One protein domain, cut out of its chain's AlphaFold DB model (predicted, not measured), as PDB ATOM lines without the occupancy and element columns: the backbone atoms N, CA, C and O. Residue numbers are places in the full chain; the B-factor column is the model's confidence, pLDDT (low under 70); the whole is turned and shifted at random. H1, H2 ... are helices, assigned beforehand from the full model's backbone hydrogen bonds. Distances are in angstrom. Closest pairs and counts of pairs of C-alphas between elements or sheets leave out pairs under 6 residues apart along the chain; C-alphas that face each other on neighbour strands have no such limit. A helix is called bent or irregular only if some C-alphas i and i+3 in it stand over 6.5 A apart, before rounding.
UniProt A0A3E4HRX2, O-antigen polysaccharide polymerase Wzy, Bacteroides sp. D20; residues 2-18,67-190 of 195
ATOM      1  N   PHE A   2       0.550  12.773  21.071       71.50
ATOM      2  CA  PHE A   2       0.432  12.986  19.615       71.50
ATOM      3  C   PHE A   2       1.586  13.778  18.968       71.50
ATOM      4  O   PHE A   2       1.930  13.513  17.820       71.50
ATOM      5  N   LEU A   3       2.225  14.706  19.693       76.19
ATOM      6  CA  LEU A   3       3.276  15.580  19.140       76.19
ATOM      7  C   LEU A   3       4.488  14.814  18.559       76.19
ATOM      8  O   LEU A   3       4.881  15.123  17.433       76.19
ATOM      9  N   PRO A   4       5.042  13.773  19.224       83.38
ATOM     10  CA  PRO A   4       6.134  12.986  18.646       83.38
ATOM     11  C   PRO A   4       5.727  12.223  17.378       83.38
ATOM     12  O   PRO A   4       6.526  12.095  16.457       83.38
ATOM     13  N   ILE A   5       4.476  11.752  17.300       84.44
ATOM     14  CA  ILE A   5       3.952  11.042  16.121       84.44
ATOM     15  C   ILE A   5       3.861  11.999  14.928       84.44
ATOM     16  O   ILE A   5       4.287  11.647  13.830       84.44
ATOM     17  N   ILE A   6       3.369  13.224  15.150       85.12
ATOM     18  CA  ILE A   6       3.312  14.274  14.121       85.12
ATOM     19  C   ILE A   6       4.714  14.567  13.578       85.12
ATOM     20  O   ILE A   6       4.900  14.623  12.361       85.12
ATOM     21  N   PHE A   7       5.709  14.698  14.460       87.75
ATOM     22  CA  PHE A   7       7.092  14.905  14.037       87.75
ATOM     23  C   PHE A   7       7.629  13.733  13.208       87.75
ATOM     24  O   PHE A   7       8.199  13.963  12.144       87.75
ATOM     25  N   LEU A   8       7.436  12.487  13.656       87.00
ATOM     26  CA  LEU A   8       7.913  11.300  12.938       87.00
ATOM     27  C   LEU A   8       7.284  11.181  11.544       87.00
ATOM     28  O   LEU A   8       7.993  10.901  10.578       87.00
ATOM     29  N   LEU A   9       5.977  11.443  11.430       84.69
ATOM     30  CA  LEU A   9       5.278  11.477  10.144       84.69
ATOM     31  C   LEU A   9       5.866  12.551   9.228       84.69
ATOM     32  O   LEU A   9       6.225  12.258   8.087       84.69
ATOM     33  N   TRP A  10       6.012  13.781   9.729       88.25
ATOM     34  CA  TRP A  10       6.613  14.870   8.963       88.25
ATOM     35  C   TRP A  10       8.046  14.538   8.529       88.25
ATOM     36  O   TRP A  10       8.390  14.728   7.365       88.25
ATOM     37  N   TYR A  11       8.867  13.994   9.427       88.25
ATOM     38  CA  TYR A  11      10.256  13.635   9.148       88.25
ATOM     39  C   TYR A  11      10.353  12.557   8.061       88.25
ATOM     40  O   TYR A  11      11.098  12.720   7.091       88.25
ATOM     41  N   TYR A  12       9.546  11.497   8.170       86.31
ATOM     42  CA  TYR A  12       9.476  10.435   7.166       86.31
ATOM     43  C   TYR A  12       9.090  10.983   5.786       86.31
ATOM     44  O   TYR A  12       9.777  10.722   4.795       86.31
ATOM     45  N   TYR A  13       8.037  11.801   5.713       82.38
ATOM     46  CA  TYR A  13       7.587  12.373   4.443       82.38
ATOM     47  C   TYR A  13       8.540  13.426   3.873       82.38
ATOM     48  O   TYR A  13       8.662  13.544   2.656       82.38
ATOM     49  N   SER A  14       9.223  14.181   4.730       82.94
ATOM     50  CA  SER A  14      10.125  15.248   4.306       82.94
ATOM     51  C   SER A  14      11.461  14.706   3.786       82.94
ATOM     52  O   SER A  14      12.000  15.266   2.827       82.94
ATOM     53  N   PHE A  15      11.992  13.621   4.364       83.25
ATOM     54  CA  PHE A  15      13.347  13.126   4.065       83.25
ATOM     55  C   PHE A  15      13.417  11.763   3.367       83.25
ATOM     56  O   PHE A  15      14.362  11.549   2.613       83.25
ATOM     57  N   TYR A  16      12.459  10.858   3.592       77.31
ATOM     58  CA  TYR A  16      12.545   9.464   3.119       77.31
ATOM     59  C   TYR A  16      11.549   9.108   2.021       77.31
ATOM     60  O   TYR A  16      11.853   8.286   1.161       77.31
ATOM     61  N   SER A  17      10.361   9.711   2.030       68.19
ATOM     62  CA  SER A  17       9.400   9.543   0.943       68.19
ATOM     63  C   SER A  17       9.924  10.270  -0.297       68.19
ATOM     64  O   SER A  17       9.594  11.437  -0.510       68.19
ATOM     65  N   GLU A  18      10.725   9.595  -1.126       53.69
ATOM     66  CA  GLU A  18      11.055  10.052  -2.478       53.69
ATOM     67  C   GLU A  18       9.771  10.456  -3.205       53.69
ATOM     68  O   GLU A  18       9.008   9.589  -3.612       53.69
ATOM     69  N   VAL A  67     -13.220  26.601  17.807       79.50
ATOM     70  CA  VAL A  67     -13.309  27.545  18.945       79.50
ATOM     71  C   VAL A  67     -12.226  28.638  18.898       79.50
ATOM     72  O   VAL A  67     -12.482  29.788  19.248       79.50
ATOM     73  N   SER A  68     -11.040  28.341  18.363       83.75
ATOM     74  CA  SER A  68      -9.948  29.317  18.228       83.75
ATOM     75  C   SER A  68     -10.276  30.480  17.272       83.75
ATOM     76  O   SER A  68      -9.711  31.567  17.409       83.75
ATOM     77  N   LEU A  69     -11.199  30.295  16.317       86.50
ATOM     78  CA  LEU A  69     -11.698  31.388  15.465       86.50
ATOM     79  C   LEU A  69     -12.647  32.314  16.229       86.50
ATOM     80  O   LEU A  69     -12.681  33.515  15.970       86.50
ATOM     81  N   LEU A  70     -13.391  31.770  17.188       89.25
ATOM     82  CA  LEU A  70     -14.315  32.529  18.020       89.25
ATOM     83  C   LEU A  70     -13.565  33.455  18.993       89.25
ATOM     84  O   LEU A  70     -13.975  34.598  19.163       89.25
ATOM     85  N   VAL A  71     -12.388  33.050  19.489       90.56
ATOM     86  CA  VAL A  71     -11.458  33.950  20.210       90.56
ATOM     87  C   VAL A  71     -11.086  35.173  19.363       90.56
ATOM     88  O   VAL A  71     -11.161  36.309  19.828       90.56
ATOM     89  N   PHE A  72     -10.717  34.961  18.096       92.06
ATOM     90  CA  PHE A  72     -10.404  36.058  17.175       92.06
ATOM     91  C   PHE A  72     -11.631  36.943  16.898       92.06
ATOM     92  O   PHE A  72     -11.520  38.169  16.890       92.06
ATOM     93  N   ALA A  73     -12.814  36.345  16.743       92.12
ATOM     94  CA  ALA A  73     -14.054  37.096  16.582       92.12
ATOM     95  C   ALA A  73     -14.360  37.977  17.807       92.12
ATOM     96  O   ALA A  73     -14.725  39.141  17.634       92.12
ATOM     97  N   TYR A  74     -14.146  37.480  19.029       93.25
ATOM     98  CA  TYR A  74     -14.307  38.276  20.249       93.25
ATOM     99  C   TYR A  74     -13.339  39.454  20.318       93.25
ATOM    100  O   TYR A  74     -13.761  40.552  20.673       93.25
ATOM    101  N   MET A  75     -12.083  39.266  19.909       92.81
ATOM    102  CA  MET A  75     -11.093  40.349  19.830       92.81
ATOM    103  C   MET A  75     -11.512  41.476  18.875       92.81
ATOM    104  O   MET A  75     -11.194  42.644  19.100       92.81
ATOM    105  N   ILE A  76     -12.229  41.146  17.798       93.62
ATOM    106  CA  ILE A  76     -12.795  42.145  16.886       93.62
ATOM    107  C   ILE A  76     -14.030  42.797  17.512       93.62
ATOM    108  O   ILE A  76     -14.131  44.023  17.533       93.62
ATOM    109  N   PHE A  77     -14.961  41.981  18.007       94.88
ATOM    110  CA  PHE A  77     -16.264  42.430  18.493       94.88
ATOM    111  C   PHE A  77     -16.146  43.333  19.726       94.88
ATOM    112  O   PHE A  77     -16.778  44.385  19.785       94.88
ATOM    113  N   TYR A  78     -15.285  42.966  20.677       94.25
ATOM    114  CA  TYR A  78     -15.073  43.698  21.925       94.25
ATOM    115  C   TYR A  78     -13.901  44.679  21.872       94.25
ATOM    116  O   TYR A  78     -13.473  45.166  22.909       94.25
ATOM    117  N   LYS A  79     -13.391  45.034  20.689       89.94
ATOM    118  CA  LYS A  79     -12.212  45.908  20.550       89.94
ATOM    119  C   LYS A  79     -12.314  47.244  21.308       89.94
ATOM    120  O   LYS A  79     -11.296  47.803  21.700       89.94
ATOM    121  N   SER A  80     -13.519  47.792  21.471       89.56
ATOM    122  CA  SER A  80     -13.738  49.064  22.174       89.56
ATOM    123  C   SER A  80     -13.722  48.943  23.698       89.56
ATOM    124  O   SER A  80     -13.447  49.933  24.370       89.56
ATOM    125  N   THR A  81     -14.030  47.766  24.245       92.81
ATOM    126  CA  THR A  81     -14.190  47.531  25.690       92.81
ATOM    127  C   THR A  81     -13.089  46.644  26.263       92.81
ATOM    128  O   THR A  81     -12.647  46.865  27.386       92.81
ATOM    129  N   PHE A  82     -12.604  45.680  25.484       91.19
ATOM    130  CA  PHE A  82     -11.473  44.818  25.796       91.19
ATOM    131  C   PHE A  82     -10.201  45.387  25.159       91.19
ATOM    132  O   PHE A  82      -9.829  45.042  24.036       91.19
ATOM    133  N   VAL A  83      -9.552  46.306  25.876       85.25
ATOM    134  CA  VAL A  83      -8.328  46.975  25.420       85.25
ATOM    135  C   VAL A  83      -7.138  46.461  26.217       85.25
ATOM    136  O   VAL A  83      -7.110  46.568  27.442       85.25
ATOM    137  N   ASN A  84      -6.130  45.937  25.521       85.94
ATOM    138  CA  ASN A  84      -4.857  45.610  26.144       85.94
ATOM    139  C   ASN A  84      -4.027  46.888  26.340       85.94
ATOM    140  O   ASN A  84      -3.652  47.552  25.376       85.94
ATOM    141  N   THR A  85      -3.747  47.240  27.592       80.94
ATOM    142  CA  THR A  85      -2.909  48.395  27.960       80.94
ATOM    143  C   THR A  85      -1.464  48.010  28.281       80.94
ATOM    144  O   THR A  85      -0.634  48.886  28.517       80.94
ATOM    145  N   GLY A  86      -1.166  46.708  28.320       83.06
ATOM    146  CA  GLY A  86       0.137  46.167  28.683       83.06
ATOM    147  C   GLY A  86       0.975  45.749  27.478       83.06
ATOM    148  O   GLY A  86       0.892  46.313  26.388       83.06
ATOM    149  N   LEU A  87       1.813  44.734  27.691       87.06
ATOM    150  CA  LEU A  87       2.571  44.106  26.616       87.06
ATOM    151  C   LEU A  87       1.618  43.388  25.647       87.06
ATOM    152  O   LEU A  87       0.644  42.784  26.094       87.06
ATOM    153  N   PRO A  88       1.906  43.365  24.335       90.31
ATOM    154  CA  PRO A  88       1.115  42.591  23.389       90.31
ATOM    155  C   PRO A  88       0.981  41.123  23.797       90.31
ATOM    156  O   PRO A  88       1.962  40.513  24.235       90.31
ATOM    157  N   TYR A  89      -0.203  40.537  23.616       90.31
ATOM    158  CA  TYR A  89      -0.486  39.170  24.081       90.31
ATOM    159  C   TYR A  89       0.444  38.102  23.486       90.31
ATOM    160  O   TYR A  89       0.780  37.130  24.156       90.31
ATOM    161  N   ILE A  90       0.942  38.315  22.264       89.00
ATOM    162  CA  ILE A  90       1.942  37.444  21.624       89.00
ATOM    163  C   ILE A  90       3.233  37.295  22.452       89.00
ATOM    164  O   ILE A  90       3.942  36.302  22.326       89.00
ATOM    165  N   LEU A  91       3.556  38.267  23.310       88.00
ATOM    166  CA  LEU A  91       4.756  38.252  24.150       88.00
ATOM    167  C   LEU A  91       4.520  37.606  25.519       88.00
ATOM    168  O   LEU A  91       5.427  37.618  26.349       88.00
ATOM    169  N   TYR A  92       3.343  37.022  25.763       84.94
ATOM    170  CA  TYR A  92       3.030  36.337  27.018       84.94
ATOM    171  C   TYR A  92       4.111  35.349  27.505       84.94
ATOM    172  O   TYR A  92       4.482  35.457  28.671       84.94
ATOM    173  N   PRO A  93       4.703  34.467  26.672       81.25
ATOM    174  CA  PRO A  93       5.742  33.544  27.151       81.25
ATOM    175  C   PRO A  93       7.036  34.231  27.612       81.25
ATOM    176  O   PRO A  93       7.859  33.608  28.274       81.25
ATOM    177  N   LEU A  94       7.251  35.501  27.252       78.94
ATOM    178  CA  LEU A  94       8.379  36.299  27.742       78.94
ATOM    179  C   LEU A  94       8.059  37.008  29.066       78.94
ATOM    180  O   LEU A  94       8.938  37.633  29.662       78.94
ATOM    181  N   SER A  95       6.810  36.926  29.529       72.25
ATOM    182  CA  SER A  95       6.372  37.493  30.796       72.25
ATOM    183  C   SER A  95       6.921  36.644  31.942       72.25
ATOM    184  O   SER A  95       6.342  35.637  32.326       72.25
ATOM    185  N   LEU A  96       8.039  37.076  32.528       62.78
ATOM    186  CA  LEU A  96       8.678  36.468  33.709       62.78
ATOM    187  C   LEU A  96       7.862  36.641  35.012       62.78
ATOM    188  O   LEU A  96       8.377  36.413  36.102       62.78
ATOM    189  N   THR A  97       6.614  37.103  34.918       58.28
ATOM    190  CA  THR A  97       5.825  37.644  36.036       58.28
ATOM    191  C   THR A  97       4.823  36.669  36.647       58.28
ATOM    192  O   THR A  97       4.144  37.038  37.602       58.28
ATOM    193  N   SER A  98       4.694  35.435  36.155       58.22
ATOM    194  CA  SER A  98       3.710  34.491  36.694       58.22
ATOM    195  C   SER A  98       4.228  33.785  37.951       58.22
ATOM    196  O   SER A  98       4.651  32.635  37.906       58.22
ATOM    197  N   THR A  99       4.193  34.482  39.088       57.69
ATOM    198  CA  THR A  99       4.336  33.871  40.427       57.69
ATOM    199  C   THR A  99       3.071  33.138  40.885       57.69
ATOM    200  O   THR A  99       3.119  32.380  41.849       57.69
ATOM    201  N   PHE A 100       1.945  33.382  40.215       62.31
ATOM    202  CA  PHE A 100       0.644  32.796  40.520       62.31
ATOM    203  C   PHE A 100       0.259  31.790  39.436       62.31
ATOM    204  O   PHE A 100       0.511  32.022  38.254       62.31
ATOM    205  N   GLU A 101      -0.364  30.689  39.847       68.50
ATOM    206  CA  GLU A 101      -0.894  29.649  38.969       68.50
ATOM    207  C   GLU A 101      -2.378  29.425  39.282       68.50
ATOM    208  O   GLU A 101      -2.807  29.558  40.429       68.50
ATOM    209  N   GLY A 102      -3.162  29.064  38.264       78.12
ATOM    210  CA  GLY A 102      -4.590  28.771  38.397       78.12
ATOM    211  C   GLY A 102      -5.498  29.824  37.768       78.12
ATOM    212  O   GLY A 102      -5.068  30.648  36.961       78.12
ATOM    213  N   GLN A 103      -6.787  29.753  38.097       82.44
ATOM    214  CA  GLN A 103      -7.798  30.695  37.621       82.44
ATOM    215  C   GLN A 103      -8.332  31.502  38.802       82.44
ATOM    216  O   GLN A 103      -9.314  31.139  39.442       82.44
ATOM    217  N   SER A 104      -7.618  32.578  39.126       85.88
ATOM    218  CA  SER A 104      -7.950  33.496  40.214       85.88
ATOM    219  C   SER A 104      -7.973  34.940  39.725       85.88
ATOM    220  O   SER A 104      -7.395  35.272  38.687       85.88
ATOM    221  N   MET A 105      -8.633  35.812  40.486       86.00
ATOM    222  CA  MET A 105      -8.710  37.238  40.164       86.00
ATOM    223  C   MET A 105      -7.309  37.866  40.134       86.00
ATOM    224  O   MET A 105      -6.964  38.573  39.188       86.00
ATOM    225  N   GLU A 106      -6.459  37.511  41.100       85.12
ATOM    226  CA  GLU A 106      -5.088  38.015  41.218       85.12
ATOM    227  C   GLU A 106      -4.222  37.608  40.018       85.12
ATOM    228  O   GLU A 106      -3.366  38.377  39.571       85.12
ATOM    229  N   PHE A 107      -4.451  36.412  39.461       86.88
ATOM    230  CA  PHE A 107      -3.710  35.959  38.289       86.88
ATOM    231  C   PHE A 107      -4.112  36.727  37.028       86.88
ATOM    232  O   PHE A 107      -3.234  37.091  36.251       86.88
ATOM    233  N   VAL A 108      -5.400  37.027  36.823       87.00
ATOM    234  CA  VAL A 108      -5.874  37.792  35.648       87.00
ATOM    235  C   VAL A 108      -5.268  39.192  35.594       87.00
ATOM    236  O   VAL A 108      -4.916  39.680  34.514       87.00
ATOM    237  N   GLU A 109      -5.134  39.833  36.752       84.19
ATOM    238  CA  GLU A 109      -4.577  41.181  36.851       84.19
ATOM    239  C   GLU A 109      -3.095  41.221  36.451       84.19
ATOM    240  O   GLU A 109      -2.650  42.173  35.805       84.19
ATOM    241  N   GLN A 110      -2.342  40.166  36.772       84.19
ATOM    242  CA  GLN A 110      -0.895  40.100  36.541       84.19
ATOM    243  C   GLN A 110      -0.502  39.386  35.245       84.19
ATOM    244  O   GLN A 110       0.567  39.652  34.687       84.19
ATOM    245  N   THR A 111      -1.335  38.464  34.764       85.88
ATOM    246  CA  THR A 111      -1.055  37.675  33.568       85.88
ATOM    247  C   THR A 111      -1.227  38.516  32.312       85.88
ATOM    248  O   THR A 111      -2.158  39.312  32.184       85.88
ATOM    249  N   ASN A 112      -0.349  38.285  31.339       87.88
ATOM    250  CA  ASN A 112      -0.511  38.801  29.987       87.88
ATOM    251  C   ASN A 112      -1.050  37.731  29.027       87.88
ATOM    252  O   ASN A 112      -0.816  37.798  27.827       87.88
ATOM    253  N   SER A 113      -1.722  36.700  29.541       88.81
ATOM    254  CA  SER A 113      -2.324  35.672  28.697       88.81
ATOM    255  C   SER A 113      -3.675  36.138  28.167       88.81
ATOM    256  O   SER A 113      -4.594  36.413  28.946       88.81
ATOM    257  N   LEU A 114      -3.815  36.157  26.836       90.69
ATOM    258  CA  LEU A 114      -5.083  36.461  26.172       90.69
ATOM    259  C   LEU A 114      -6.200  35.537  26.669       90.69
ATOM    260  O   LEU A 114      -7.291  36.009  26.965       90.69
ATOM    261  N   GLY A 115      -5.924  34.238  26.812       89.94
ATOM    262  CA  GLY A 115      -6.941  33.266  27.206       89.94
ATOM    263  C   GLY A 115      -7.530  33.537  28.589       89.94
ATOM    264  O   GLY A 115      -8.750  33.519  28.742       89.94
ATOM    265  N   HIS A 116      -6.694  33.852  29.582       90.75
ATOM    266  CA  HIS A 116      -7.181  34.141  30.935       90.75
ATOM    267  C   HIS A 116      -7.930  35.475  30.994       90.75
ATOM    268  O   HIS A 116      -9.041  35.531  31.520       90.75
ATOM    269  N   ARG A 117      -7.371  36.531  30.390       91.38
ATOM    270  CA  ARG A 117      -8.002  37.858  30.378       91.38
ATOM    271  C   ARG A 117      -9.318  37.879  29.615       91.38
ATOM    272  O   ARG A 117     -10.282  38.469  30.091       91.38
ATOM    273  N   LEU A 118      -9.373  37.222  28.458       92.88
ATOM    274  CA  LEU A 118     -10.586  37.163  27.653       92.88
ATOM    275  C   LEU A 118     -11.670  36.326  28.337       92.88
ATOM    276  O   LEU A 118     -12.826  36.731  28.342       92.88
ATOM    277  N   THR A 119     -11.309  35.192  28.947       93.00
ATOM    278  CA  THR A 119     -12.290  34.367  29.671       93.00
ATOM    279  C   THR A 119     -12.883  35.139  30.846       93.00
ATOM    280  O   THR A 119     -14.103  35.202  30.969       93.00
ATOM    281  N   TYR A 120     -12.044  35.795  31.653       93.50
ATOM    282  CA  TYR A 120     -12.517  36.621  32.764       93.50
ATOM    283  C   TYR A 120     -13.377  37.800  32.291       93.50
ATOM    284  O   TYR A 120     -14.399  38.095  32.898       93.50
ATOM    285  N   PHE A 121     -13.011  38.445  31.179       94.00
ATOM    286  CA  PHE A 121     -13.806  39.527  30.593       94.00
ATOM    287  C   PHE A 121     -15.198  39.063  30.130       94.00
ATOM    288  O   PHE A 121     -16.173  39.789  30.307       94.00
ATOM    289  N   LEU A 122     -15.297  37.872  29.530       93.88
ATOM    290  CA  LEU A 122     -16.562  37.339  29.016       93.88
ATOM    291  C   LEU A 122     -17.461  36.782  30.124       93.88
ATOM    292  O   LEU A 122     -18.672  36.991  30.088       93.88
ATOM    293  N   ALA A 123     -16.881  36.050  31.075       94.06
ATOM    294  CA  ALA A 123     -17.606  35.393  32.153       94.06
ATOM    295  C   ALA A 123     -16.701  35.231  33.393       94.06
ATOM    296  O   ALA A 123     -16.038  34.198  33.541       94.06
ATOM    297  N   PRO A 124     -16.686  36.220  34.310       93.00
ATOM    298  CA  PRO A 124     -15.873  36.169  35.526       93.00
ATOM    299  C   PRO A 124     -16.151  34.930  36.385       93.00
ATOM    300  O   PRO A 124     -15.217  34.265  36.821       93.00
ATOM    301  N   ASP A 125     -17.428  34.584  36.575       93.56
ATOM    302  CA  ASP A 125     -17.829  33.448  37.413       93.56
ATOM    303  C   ASP A 125     -17.357  32.109  36.826       93.56
ATOM    304  O   ASP A 125     -16.874  31.246  37.556       93.56
ATOM    305  N   ALA A 126     -17.436  31.951  35.499       91.25
ATOM    306  CA  ALA A 126     -16.975  30.748  34.805       91.25
ATOM    307  C   ALA A 126     -15.448  30.607  34.880       91.25
ATOM    308  O   ALA A 126     -14.934  29.517  35.130       91.25
ATOM    309  N   TYR A 127     -14.723  31.720  34.735       93.06
ATOM    310  CA  TYR A 127     -13.277  31.749  34.932       93.06
ATOM    311  C   TYR A 127     -12.891  31.347  36.361       93.06
ATOM    312  O   TYR A 127     -12.066  30.469  36.563       93.06
ATOM    313  N   LEU A 128     -13.513  31.927  37.387       92.50
ATOM    314  CA  LEU A 128     -13.221  31.531  38.773       92.50
ATOM    315  C   LEU A 128     -13.641  30.074  39.062       92.50
ATOM    316  O   LEU A 128     -13.090  29.435  39.957       92.50
ATOM    317  N   GLY A 129     -14.583  29.539  38.280       91.31
ATOM    318  CA  GLY A 129     -15.005  28.139  38.289       91.31
ATOM    319  C   GLY A 129     -14.061  27.156  37.586       91.31
ATOM    320  O   GLY A 129     -14.310  25.952  37.650       91.31
ATOM    321  N   GLY A 130     -12.980  27.613  36.944       87.62
ATOM    322  CA  GLY A 130     -12.025  26.732  36.262       87.62
ATOM    323  C   GLY A 130     -12.207  26.630  34.740       87.62
ATOM    324  O   GLY A 130     -11.484  25.862  34.091       87.62
ATOM    325  N   GLU A 131     -13.127  27.385  34.140       88.81
ATOM    326  CA  GLU A 131     -13.360  27.375  32.694       88.81
ATOM    327  C   GLU A 131     -12.392  28.278  31.913       88.81
ATOM    328  O   GLU A 131     -11.845  29.254  32.413       88.81
ATOM    329  N   GLY A 132     -12.171  27.965  30.634       86.75
ATOM    330  CA  GLY A 132     -11.256  28.723  29.783       86.75
ATOM    331  C   GLY A 132     -11.656  28.680  28.317       86.75
ATOM    332  O   GLY A 132     -11.771  27.602  27.735       86.75
ATOM    333  N   VAL A 133     -11.793  29.854  27.696       86.88
ATOM    334  CA  VAL A 133     -12.043  29.984  26.247       86.88
ATOM    335  C   VAL A 133     -10.777  29.654  25.435       86.88
ATOM    336  O   VAL A 133     -10.855  29.244  24.278       86.88
ATOM    337  N   GLY A 134      -9.601  29.766  26.060       85.31
ATOM    338  CA  GLY A 134      -8.302  29.546  25.425       85.31
ATOM    339  C   GLY A 134      -7.800  30.770  24.656       85.31
ATOM    340  O   GLY A 134      -8.408  31.838  24.681       85.31
ATOM    341  N   SER A 135      -6.652  30.621  23.992       87.56
ATOM    342  CA  SER A 135      -6.050  31.668  23.158       87.56
ATOM    343  C   SER A 135      -6.068  31.286  21.676       87.56
ATOM    344  O   SER A 135      -6.355  30.148  21.304       87.56
ATOM    345  N   SER A 136      -5.755  32.258  20.825       90.50
ATOM    346  CA  SER A 136      -5.667  32.106  19.380       90.50
ATOM    347  C   SER A 136      -4.571  33.011  18.843       90.50
ATOM    348  O   SER A 136      -4.609  34.222  19.077       90.50
ATOM    349  N   PHE A 137      -3.635  32.452  18.075       90.06
ATOM    350  CA  PHE A 137      -2.561  33.232  17.451       90.06
ATOM    351  C   PHE A 137      -3.106  34.391  16.592       90.06
ATOM    352  O   PHE A 137      -2.504  35.459  16.539       90.06
ATOM    353  N   LEU A 138      -4.276  34.215  15.955       91.88
ATOM    354  CA  LEU A 138      -4.942  35.276  15.191       91.88
ATOM    355  C   LEU A 138      -5.415  36.413  16.101       91.88
ATOM    356  O   LEU A 138      -5.267  37.580  15.745       91.88
ATOM    357  N   GLY A 139      -5.958  36.074  17.273       91.50
ATOM    358  CA  GLY A 139      -6.338  37.047  18.298       91.50
ATOM    359  C   GLY A 139      -5.126  37.803  18.844       91.50
ATOM    360  O   GLY A 139      -5.150  39.028  18.921       91.50
ATOM    361  N   GLU A 140      -4.034  37.091  19.127       92.00
ATOM    362  CA  GLU A 140      -2.767  37.681  19.588       92.00
ATOM    363  C   GLU A 140      -2.140  38.610  18.538       92.00
ATOM    364  O   GLU A 140      -1.582  39.649  18.879       92.00
ATOM    365  N   PHE A 141      -2.250  38.274  17.251       93.44
ATOM    366  CA  PHE A 141      -1.783  39.133  16.160       93.44
ATOM    367  C   PHE A 141      -2.675  40.363  15.980       93.44
ATOM    368  O   PHE A 141      -2.178  41.441  15.657       93.44
ATOM    369  N   TRP A 142      -3.986  40.208  16.177       93.00
ATOM    370  CA  TRP A 142      -4.952  41.300  16.067       93.00
ATOM    371  C   TRP A 142      -4.784  42.362  17.152       93.00
ATOM    372  O   TRP A 142      -5.052  43.536  16.896       93.00
ATOM    373  N   ASP A 143      -4.293  41.966  18.326       92.62
ATOM    374  CA  ASP A 143      -3.940  42.871  19.425       92.62
ATOM    375  C   ASP A 143      -2.957  43.974  18.981       92.62
ATOM    376  O   ASP A 143      -3.050  45.120  19.407       92.62
ATOM    377  N   LEU A 144      -2.081  43.675  18.014       91.56
ATOM    378  CA  LEU A 144      -1.143  44.635  17.413       91.56
ATOM    379  C   LEU A 144      -1.805  45.607  16.411       91.56
ATOM    380  O   LEU A 144      -1.128  46.414  15.765       91.56
ATOM    381  N   GLY A 145      -3.122  45.516  16.228       91.75
ATOM    382  CA  GLY A 145      -3.884  46.237  15.216       91.75
ATOM    383  C   GLY A 145      -3.747  45.639  13.813       91.75
ATOM    384  O   GLY A 145      -3.010  44.689  13.574       91.75
ATOM    385  N   LEU A 146      -4.458  46.224  12.842       91.94
ATOM    386  CA  LEU A 146      -4.551  45.683  11.477       91.94
ATOM    387  C   LEU A 146      -3.182  45.555  10.787       91.94
ATOM    388  O   LEU A 146      -2.909  44.555  10.127       91.94
ATOM    389  N   ILE A 147      -2.317  46.560  10.942       93.88
ATOM    390  CA  ILE A 147      -0.979  46.560  10.335       93.88
ATOM    391  C   ILE A 147      -0.111  45.478  10.984       93.88
ATOM    392  O   ILE A 147       0.507  44.690  10.271       93.88
ATOM    393  N   GLY A 148      -0.104  45.403  12.319       92.50
ATOM    394  CA  GLY A 148       0.622  44.369  13.054       92.50
ATOM    395  C   GLY A 148       0.136  42.966  12.698       92.50
ATOM    396  O   GLY A 148       0.950  42.098  12.402       92.50
ATOM    397  N   PHE A 149      -1.179  42.772  12.600       93.62
ATOM    398  CA  PHE A 149      -1.792  41.515  12.181       93.62
ATOM    399  C   PHE A 149      -1.297  41.047  10.807       93.62
ATOM    400  O   PHE A 149      -0.880  39.895  10.652       93.62
ATOM    401  N   LEU A 150      -1.307  41.939   9.811       95.50
ATOM    402  CA  LEU A 150      -0.829  41.622   8.465       95.50
ATOM    403  C   LEU A 150       0.669  41.301   8.477       95.50
ATOM    404  O   LEU A 150       1.076  40.268   7.943       95.50
ATOM    405  N   LEU A 151       1.483  42.145   9.119       95.50
ATOM    406  CA  LEU A 151       2.931  41.949   9.207       95.50
ATOM    407  C   LEU A 151       3.288  40.625   9.885       95.50
ATOM    408  O   LEU A 151       4.100  39.873   9.349       95.50
ATOM    409  N   MET A 152       2.657  40.306  11.017       93.50
ATOM    410  CA  MET A 152       2.918  39.069  11.753       93.50
ATOM    411  C   MET A 152       2.441  37.831  10.995       93.50
ATOM    412  O   MET A 152       3.136  36.817  10.998       93.50
ATOM    413  N   SER A 153       1.325  37.919  10.268       93.06
ATOM    414  CA  SER A 153       0.857  36.832   9.399       93.06
ATOM    415  C   SER A 153       1.852  36.539   8.270       93.06
ATOM    416  O   SER A 153       2.203  35.380   8.029       93.06
ATOM    417  N   PHE A 154       2.370  37.583   7.611       94.88
ATOM    418  CA  PHE A 154       3.419  37.431   6.599       94.88
ATOM    419  C   PHE A 154       4.727  36.909   7.198       94.88
ATOM    420  O   PHE A 154       5.355  36.023   6.614       94.88
ATOM    421  N   LEU A 155       5.123  37.418   8.366       93.88
ATOM    422  CA  LEU A 155       6.331  36.992   9.064       93.88
ATOM    423  C   LEU A 155       6.254  35.513   9.462       93.88
ATOM    424  O   LEU A 155       7.203  34.775   9.211       93.88
ATOM    425  N   ALA A 156       5.122  35.059  10.005       91.94
ATOM    426  CA  ALA A 156       4.905  33.656  10.352       91.94
ATOM    427  C   ALA A 156       5.052  32.748   9.119       91.94
ATOM    428  O   ALA A 156       5.811  31.777   9.148       91.94
ATOM    429  N   GLY A 157       4.413  33.107   7.999       92.81
ATOM    430  CA  GLY A 157       4.559  32.372   6.738       92.81
ATOM    431  C   GLY A 157       6.000  32.368   6.210       92.81
ATOM    432  O   GLY A 157       6.500  31.335   5.753       92.81
ATOM    433  N   TYR A 158       6.702  33.499   6.316       94.56
ATOM    434  CA  TYR A 158       8.108  33.611   5.933       94.56
ATOM    435  C   TYR A 158       9.015  32.720   6.794       94.56
ATOM    436  O   TYR A 158       9.847  31.996   6.242       94.56
ATOM    437  N   ILE A 159       8.829  32.715   8.119       92.00
ATOM    438  CA  ILE A 159       9.592  31.882   9.060       92.00
ATOM    439  C   ILE A 159       9.384  30.398   8.753       92.00
ATOM    440  O   ILE A 159      10.368  29.666   8.643       92.00
ATOM    441  N   ILE A 160       8.138  29.957   8.545       91.81
ATOM    442  CA  ILE A 160       7.828  28.556   8.206       91.81
ATOM    443  C   ILE A 160       8.536  28.151   6.904       91.81
ATOM    444  O   ILE A 160       9.187  27.105   6.846       91.81
ATOM    445  N   ARG A 161       8.482  29.003   5.873       91.69
ATOM    446  CA  ARG A 161       9.165  28.758   4.593       91.69
ATOM    447  C   ARG A 161      10.687  28.714   4.738       91.69
ATOM    448  O   ARG A 161      11.351  27.893   4.106       91.69
ATOM    449  N   TYR A 162      11.258  29.622   5.524       91.44
ATOM    450  CA  TYR A 162      12.695  29.649   5.783       91.44
ATOM    451  C   TYR A 162      13.143  28.395   6.546       91.44
ATOM    452  O   TYR A 162      14.149  27.776   6.184       91.44
ATOM    453  N   PHE A 163      12.367  27.982   7.549       91.62
ATOM    454  CA  PHE A 163      12.590  26.766   8.322       91.62
ATOM    455  C   PHE A 163      12.587  25.516   7.428       91.62
ATOM    456  O   PHE A 163      13.536  24.735   7.484       91.62
ATOM    457  N   GLU A 164      11.598  25.370   6.541       88.38
ATOM    458  CA  GLU A 164      11.488  24.229   5.617       88.38
ATOM    459  C   GLU A 164      12.727  24.065   4.716       88.38
ATOM    460  O   GLU A 164      13.188  22.951   4.459       88.38
ATOM    461  N   LYS A 165      13.316  25.176   4.259       88.31
ATOM    462  CA  LYS A 165      14.559  25.144   3.475       88.31
ATOM    463  C   LYS A 165      15.773  24.816   4.337       88.31
ATOM    464  O   LYS A 165      16.641  24.048   3.930       88.31
ATOM    465  N   SER A 166      15.847  25.414   5.520       89.25
ATOM    466  CA  SER A 166      17.044  25.374   6.364       89.25
ATOM    467  C   SER A 166      17.194  24.052   7.117       89.25
ATOM    468  O   SER A 166      18.315  23.601   7.355       89.25
ATOM    469  N   VAL A 167      16.081  23.381   7.430       90.19
ATOM    470  CA  VAL A 167      16.074  22.096   8.145       90.19
ATOM    471  C   VAL A 167      16.784  20.980   7.373       90.19
ATOM    472  O   VAL A 167      17.338  20.069   7.980       90.19
ATOM    473  N   ARG A 168      16.836  21.077   6.037       84.88
ATOM    474  CA  ARG A 168      17.554  20.124   5.175       84.88
ATOM    475  C   ARG A 168      19.066  20.345   5.152       84.88
ATOM    476  O   ARG A 168      19.807  19.411   4.872       84.88
ATOM    477  N   ASN A 169      19.514  21.561   5.460       86.00
ATOM    478  CA  ASN A 169      20.913  21.963   5.322       86.00
ATOM    479  C   ASN A 169      21.676  21.905   6.653       86.00
ATOM    480  O   ASN A 169      22.880  21.661   6.659       86.00
ATOM    481  N   THR A 170      20.988  22.097   7.784       89.69
ATOM    482  CA  THR A 170      21.639  22.277   9.090       89.69
ATOM    483  C   THR A 170      21.131  21.276  10.125       89.69
ATOM    484  O   THR A 170      19.953  21.274  10.483       89.69
ATOM    485  N   ARG A 171      22.042  20.482  10.711       87.38
ATOM    486  CA  ARG A 171      21.711  19.487  11.755       87.38
ATOM    487  C   ARG A 171      21.121  20.107  13.027       87.38
ATOM    488  O   ARG A 171      20.258  19.504  13.650       87.38
ATOM    489  N   VAL A 172      21.545  21.318  13.392       89.94
ATOM    490  CA  VAL A 172      20.990  22.051  14.546       89.94
ATOM    491  C   VAL A 172      19.511  22.379  14.329       89.94
ATOM    492  O   VAL A 172      18.693  22.168  15.217       89.94
ATOM    493  N   ILE A 173      19.142  22.828  13.127       87.56
ATOM    494  CA  ILE A 173      17.747  23.141  12.791       87.56
ATOM    495  C   ILE A 173      16.913  21.858  12.746       87.56
ATOM    496  O   ILE A 173      15.773  21.864  13.198       87.56
ATOM    497  N   MET A 174      17.489  20.741  12.287       88.38
ATOM    498  CA  MET A 174      16.854  19.422  12.384       88.38
ATOM    499  C   MET A 174      16.576  19.008  13.834       88.38
ATOM    500  O   MET A 174      15.504  18.492  14.124       88.38
ATOM    501  N   PHE A 175      17.511  19.245  14.754       88.50
ATOM    502  CA  PHE A 175      17.278  18.968  16.171       88.50
ATOM    503  C   PHE A 175      16.128  19.826  16.724       88.50
ATOM    504  O   PHE A 175      15.207  19.304  17.348       88.50
ATOM    505  N   LEU A 176      16.122  21.127  16.411       89.06
ATOM    506  CA  LEU A 176      15.038  22.036  16.803       89.06
ATOM    507  C   LEU A 176      13.694  21.694  16.140       89.06
ATOM    508  O   LEU A 176      12.643  21.995  16.705       89.06
ATOM    509  N   ALA A 177      13.701  21.031  14.980       89.06
ATOM    510  CA  ALA A 177      12.489  20.623  14.274       89.06
ATOM    511  C   ALA A 177      11.589  19.714  15.117       89.06
ATOM    512  O   ALA A 177      10.370  19.784  14.977       89.06
ATOM    513  N   PHE A 178      12.166  18.921  16.024       87.56
ATOM    514  CA  PHE A 178      11.402  18.087  16.952       87.56
ATOM    515  C   PHE A 178      10.431  18.904  17.816       87.56
ATOM    516  O   PHE A 178       9.319  18.458  18.087       87.56
ATOM    517  N   ILE A 179      10.833  20.116  18.201       86.94
ATOM    518  CA  ILE A 179      10.023  21.038  19.004       86.94
ATOM    519  C   ILE A 179       9.176  21.931  18.091       86.94
ATOM    520  O   ILE A 179       7.996  22.151  18.350       86.94
ATOM    521  N   LEU A 180       9.759  22.453  17.011       88.12
ATOM    522  CA  LEU A 180       9.106  23.456  16.167       88.12
ATOM    523  C   LEU A 180       7.987  22.877  15.299       88.12
ATOM    524  O   LEU A 180       6.931  23.492  15.197       88.12
ATOM    525  N   VAL A 181       8.178  21.703  14.689       89.94
ATOM    526  CA  VAL A 181       7.196  21.136  13.748       89.94
ATOM    527  C   VAL A 181       5.851  20.861  14.423       89.94
ATOM    528  O   VAL A 181       4.838  21.319  13.892       89.94
ATOM    529  N   PRO A 182       5.787  20.185  15.587       87.81
ATOM    530  CA  PRO A 182       4.507  19.969  16.249       87.81
ATOM    531  C   PRO A 182       3.827  21.280  16.654       87.81
ATOM    532  O   PRO A 182       2.621  21.406  16.464       87.81
ATOM    533  N   ASN A 183       4.594  22.269  17.132       86.69
ATOM    534  CA  ASN A 183       4.064  23.587  17.489       86.69
ATOM    535  C   ASN A 183       3.505  24.332  16.271       86.69
ATOM    536  O   ASN A 183       2.396  24.840  16.346       86.69
ATOM    537  N   ILE A 184       4.197  24.324  15.126       88.19
ATOM    538  CA  ILE A 184       3.705  24.933  13.877       88.19
ATOM    539  C   ILE A 184       2.397  24.271  13.419       88.19
ATOM    540  O   ILE A 184       1.476  24.959  12.987       88.19
ATOM    541  N   VAL A 185       2.293  22.942  13.523       86.38
ATOM    542  CA  VAL A 185       1.078  22.202  13.137       86.38
ATOM    543  C   VAL A 185      -0.090  22.492  14.086       86.38
ATOM    544  O   VAL A 185      -1.231  22.563  13.637       86.38
ATOM    545  N   TYR A 186       0.178  22.673  15.383       84.62
ATOM    546  CA  TYR A 186      -0.847  22.975  16.391       84.62
ATOM    547  C   TYR A 186      -1.196  24.463  16.510       84.62
ATOM    548  O   TYR A 186      -2.276  24.791  17.004       84.62
ATOM    549  N   MET A 187      -0.321  25.351  16.036       85.50
ATOM    550  CA  MET A 187      -0.453  26.806  16.127       85.50
ATOM    551  C   MET A 187      -1.824  27.334  15.678       85.50
ATOM    552  O   MET A 187      -2.352  28.189  16.380       85.50
ATOM    553  N   PRO A 188      -2.478  26.830  14.606       79.88
ATOM    554  CA  PRO A 188      -3.796  27.329  14.210       79.88
ATOM    555  C   PRO A 188      -4.880  27.214  15.289       79.88
ATOM    556  O   PRO A 188      -5.846  27.975  15.273       79.88
ATOM    557  N   ARG A 189      -4.725  26.263  16.215       75.62
ATOM    558  CA  ARG A 189      -5.641  26.043  17.337       75.62
ATOM    559  C   ARG A 189      -5.191  26.758  18.617       75.62
ATOM    560  O   ARG A 189      -6.010  26.962  19.509       75.62
ATOM    561  N   ALA A 190      -3.912  27.092  18.726       80.50
ATOM    562  CA  ALA A 190      -3.277  27.539  19.959       80.50
ATOM    563  C   ALA A 190      -2.776  28.993  19.859       80.50
ATOM    564  O   ALA A 190      -3.046  29.710  18.892       80.50
TER     565      ALA A 190
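Overview. This is residues 2 to 18 and 67 to 190 of the 195 residues of the protein "O-antigen polysaccharide polymerase Wzy" of Bacteroides sp. D20 (UniProt A0A3E4HRX2). Two long helices, H8 and H9, make a V with a tight link at its corner, and the short helix H7 lies across the open end, with H2 side by side with it. H1 packs crosswise on H9 at one end of the long axis, H3 packs on H7, and at the other end, beyond H7, lies a head of three short helices, H4, H5 and H6, in which H5 packs on both H4 and H6. The printed part has 141 residues with nine named helices, H1 to H9 in chain order, and no named strand; its class is all helix, with 98 of the 141 residues in the helices. The whole is only just loose, close to compact, with a radius of gyration of the C-alphas of 17.7 A, and it is elongated, with spans of 54 by 32 by 28 A.

Along the chain. The longest helix, H8, holds residues 145 to 166 and is 30.8 A long, from C-alpha 145 at (-3.884, 46.237, 15.216) to C-alpha 166 at (17.044, 25.374, 6.364). H9, residues 171 to 189, is 28.7 A long and ends with C-alpha 189 at (-5.641, 26.043, 17.337). It has a kink of 46 degrees near residue 178 and is irregular, C-alphas 185 and 188 being 7.2 A apart. H1, residues 2 to 15, is 20.2 A long and begins with C-alpha 2 at (0.432, 12.986, 19.615). H2, residues 67 to 77, is 15.2 A long, and H5, residues 114 to 122, is 11.9 A long. The shorter helices are H3, residues 89 to 94, H4, residues 105 to 110, H6, residues 124 to 128, and H7, residues 137 to 142. H3 is irregular too, with C-alphas 90 and 93 at 7.8 A.

Arrangement. H8 and H9 form a helical hairpin, a steep tilt of 38 degrees, opposite ways. They only just touch, with 3 pairs of C-alphas within 8 A, the closest those of Ser 166 and Ile 173 at 6.8 A. With residues 148 to 153 alone, H8 touches H7, its partner in another helical hairpin; their closest C-alphas are those of Phe 141 and Phe 149, 4.6 A apart. H7 and H9 are the hubs, touching 4 other helices each. H2 touches H7 at a shallow tilt of 8 degrees, the same way, the closest C-alphas being those of Phe 72 and Gly 139 at 4.3 A. H2 and H9 only just touch, with 3 pairs of C-alphas within 8 A, and only at their ends. H7 and H9 also only just touch, with 3 such pairs. H1 touches H9 with residues 177 to 182 of H9 alone, at a steep tilt of 57 degrees; C-alphas 3 and 182 are the closest, at 5.4 A. H3 touches H7, with the C-alphas of Ile 90 and Glu 140 closest at 5.1 A. H5 touches H6, with C-alphas 120 and 127 closest at 5.4 A, and only just touches H4, with 3 pairs of C-alphas within 8 A. H2 and H5 are near each other, while H1 and H8 are apart. Every O i to N i+4 pair is within hydrogen-bond range in H1, H4, H5, H6, H7 and H8; the counts are 6 of 7 in H2, 9 of 15 in H9 and 0 of 2 in H3, where 2 of 3 O i to N i+3 pairs are within range.

Size, cuts and confidence. The two C-alphas farthest apart, those of Glu 18 and Asp 125, are 54.5 A apart. Residues 19 to 66 are not printed, and C-alphas 18 and 67 are 36.9 A apart across this cut. Of the links that are printed whole, H2 to H3 is long, with 11 residues. The mean pLDDT of the printed part is 86.8, and residues 17 to 18 and 96 to 101 are under 70 in this model.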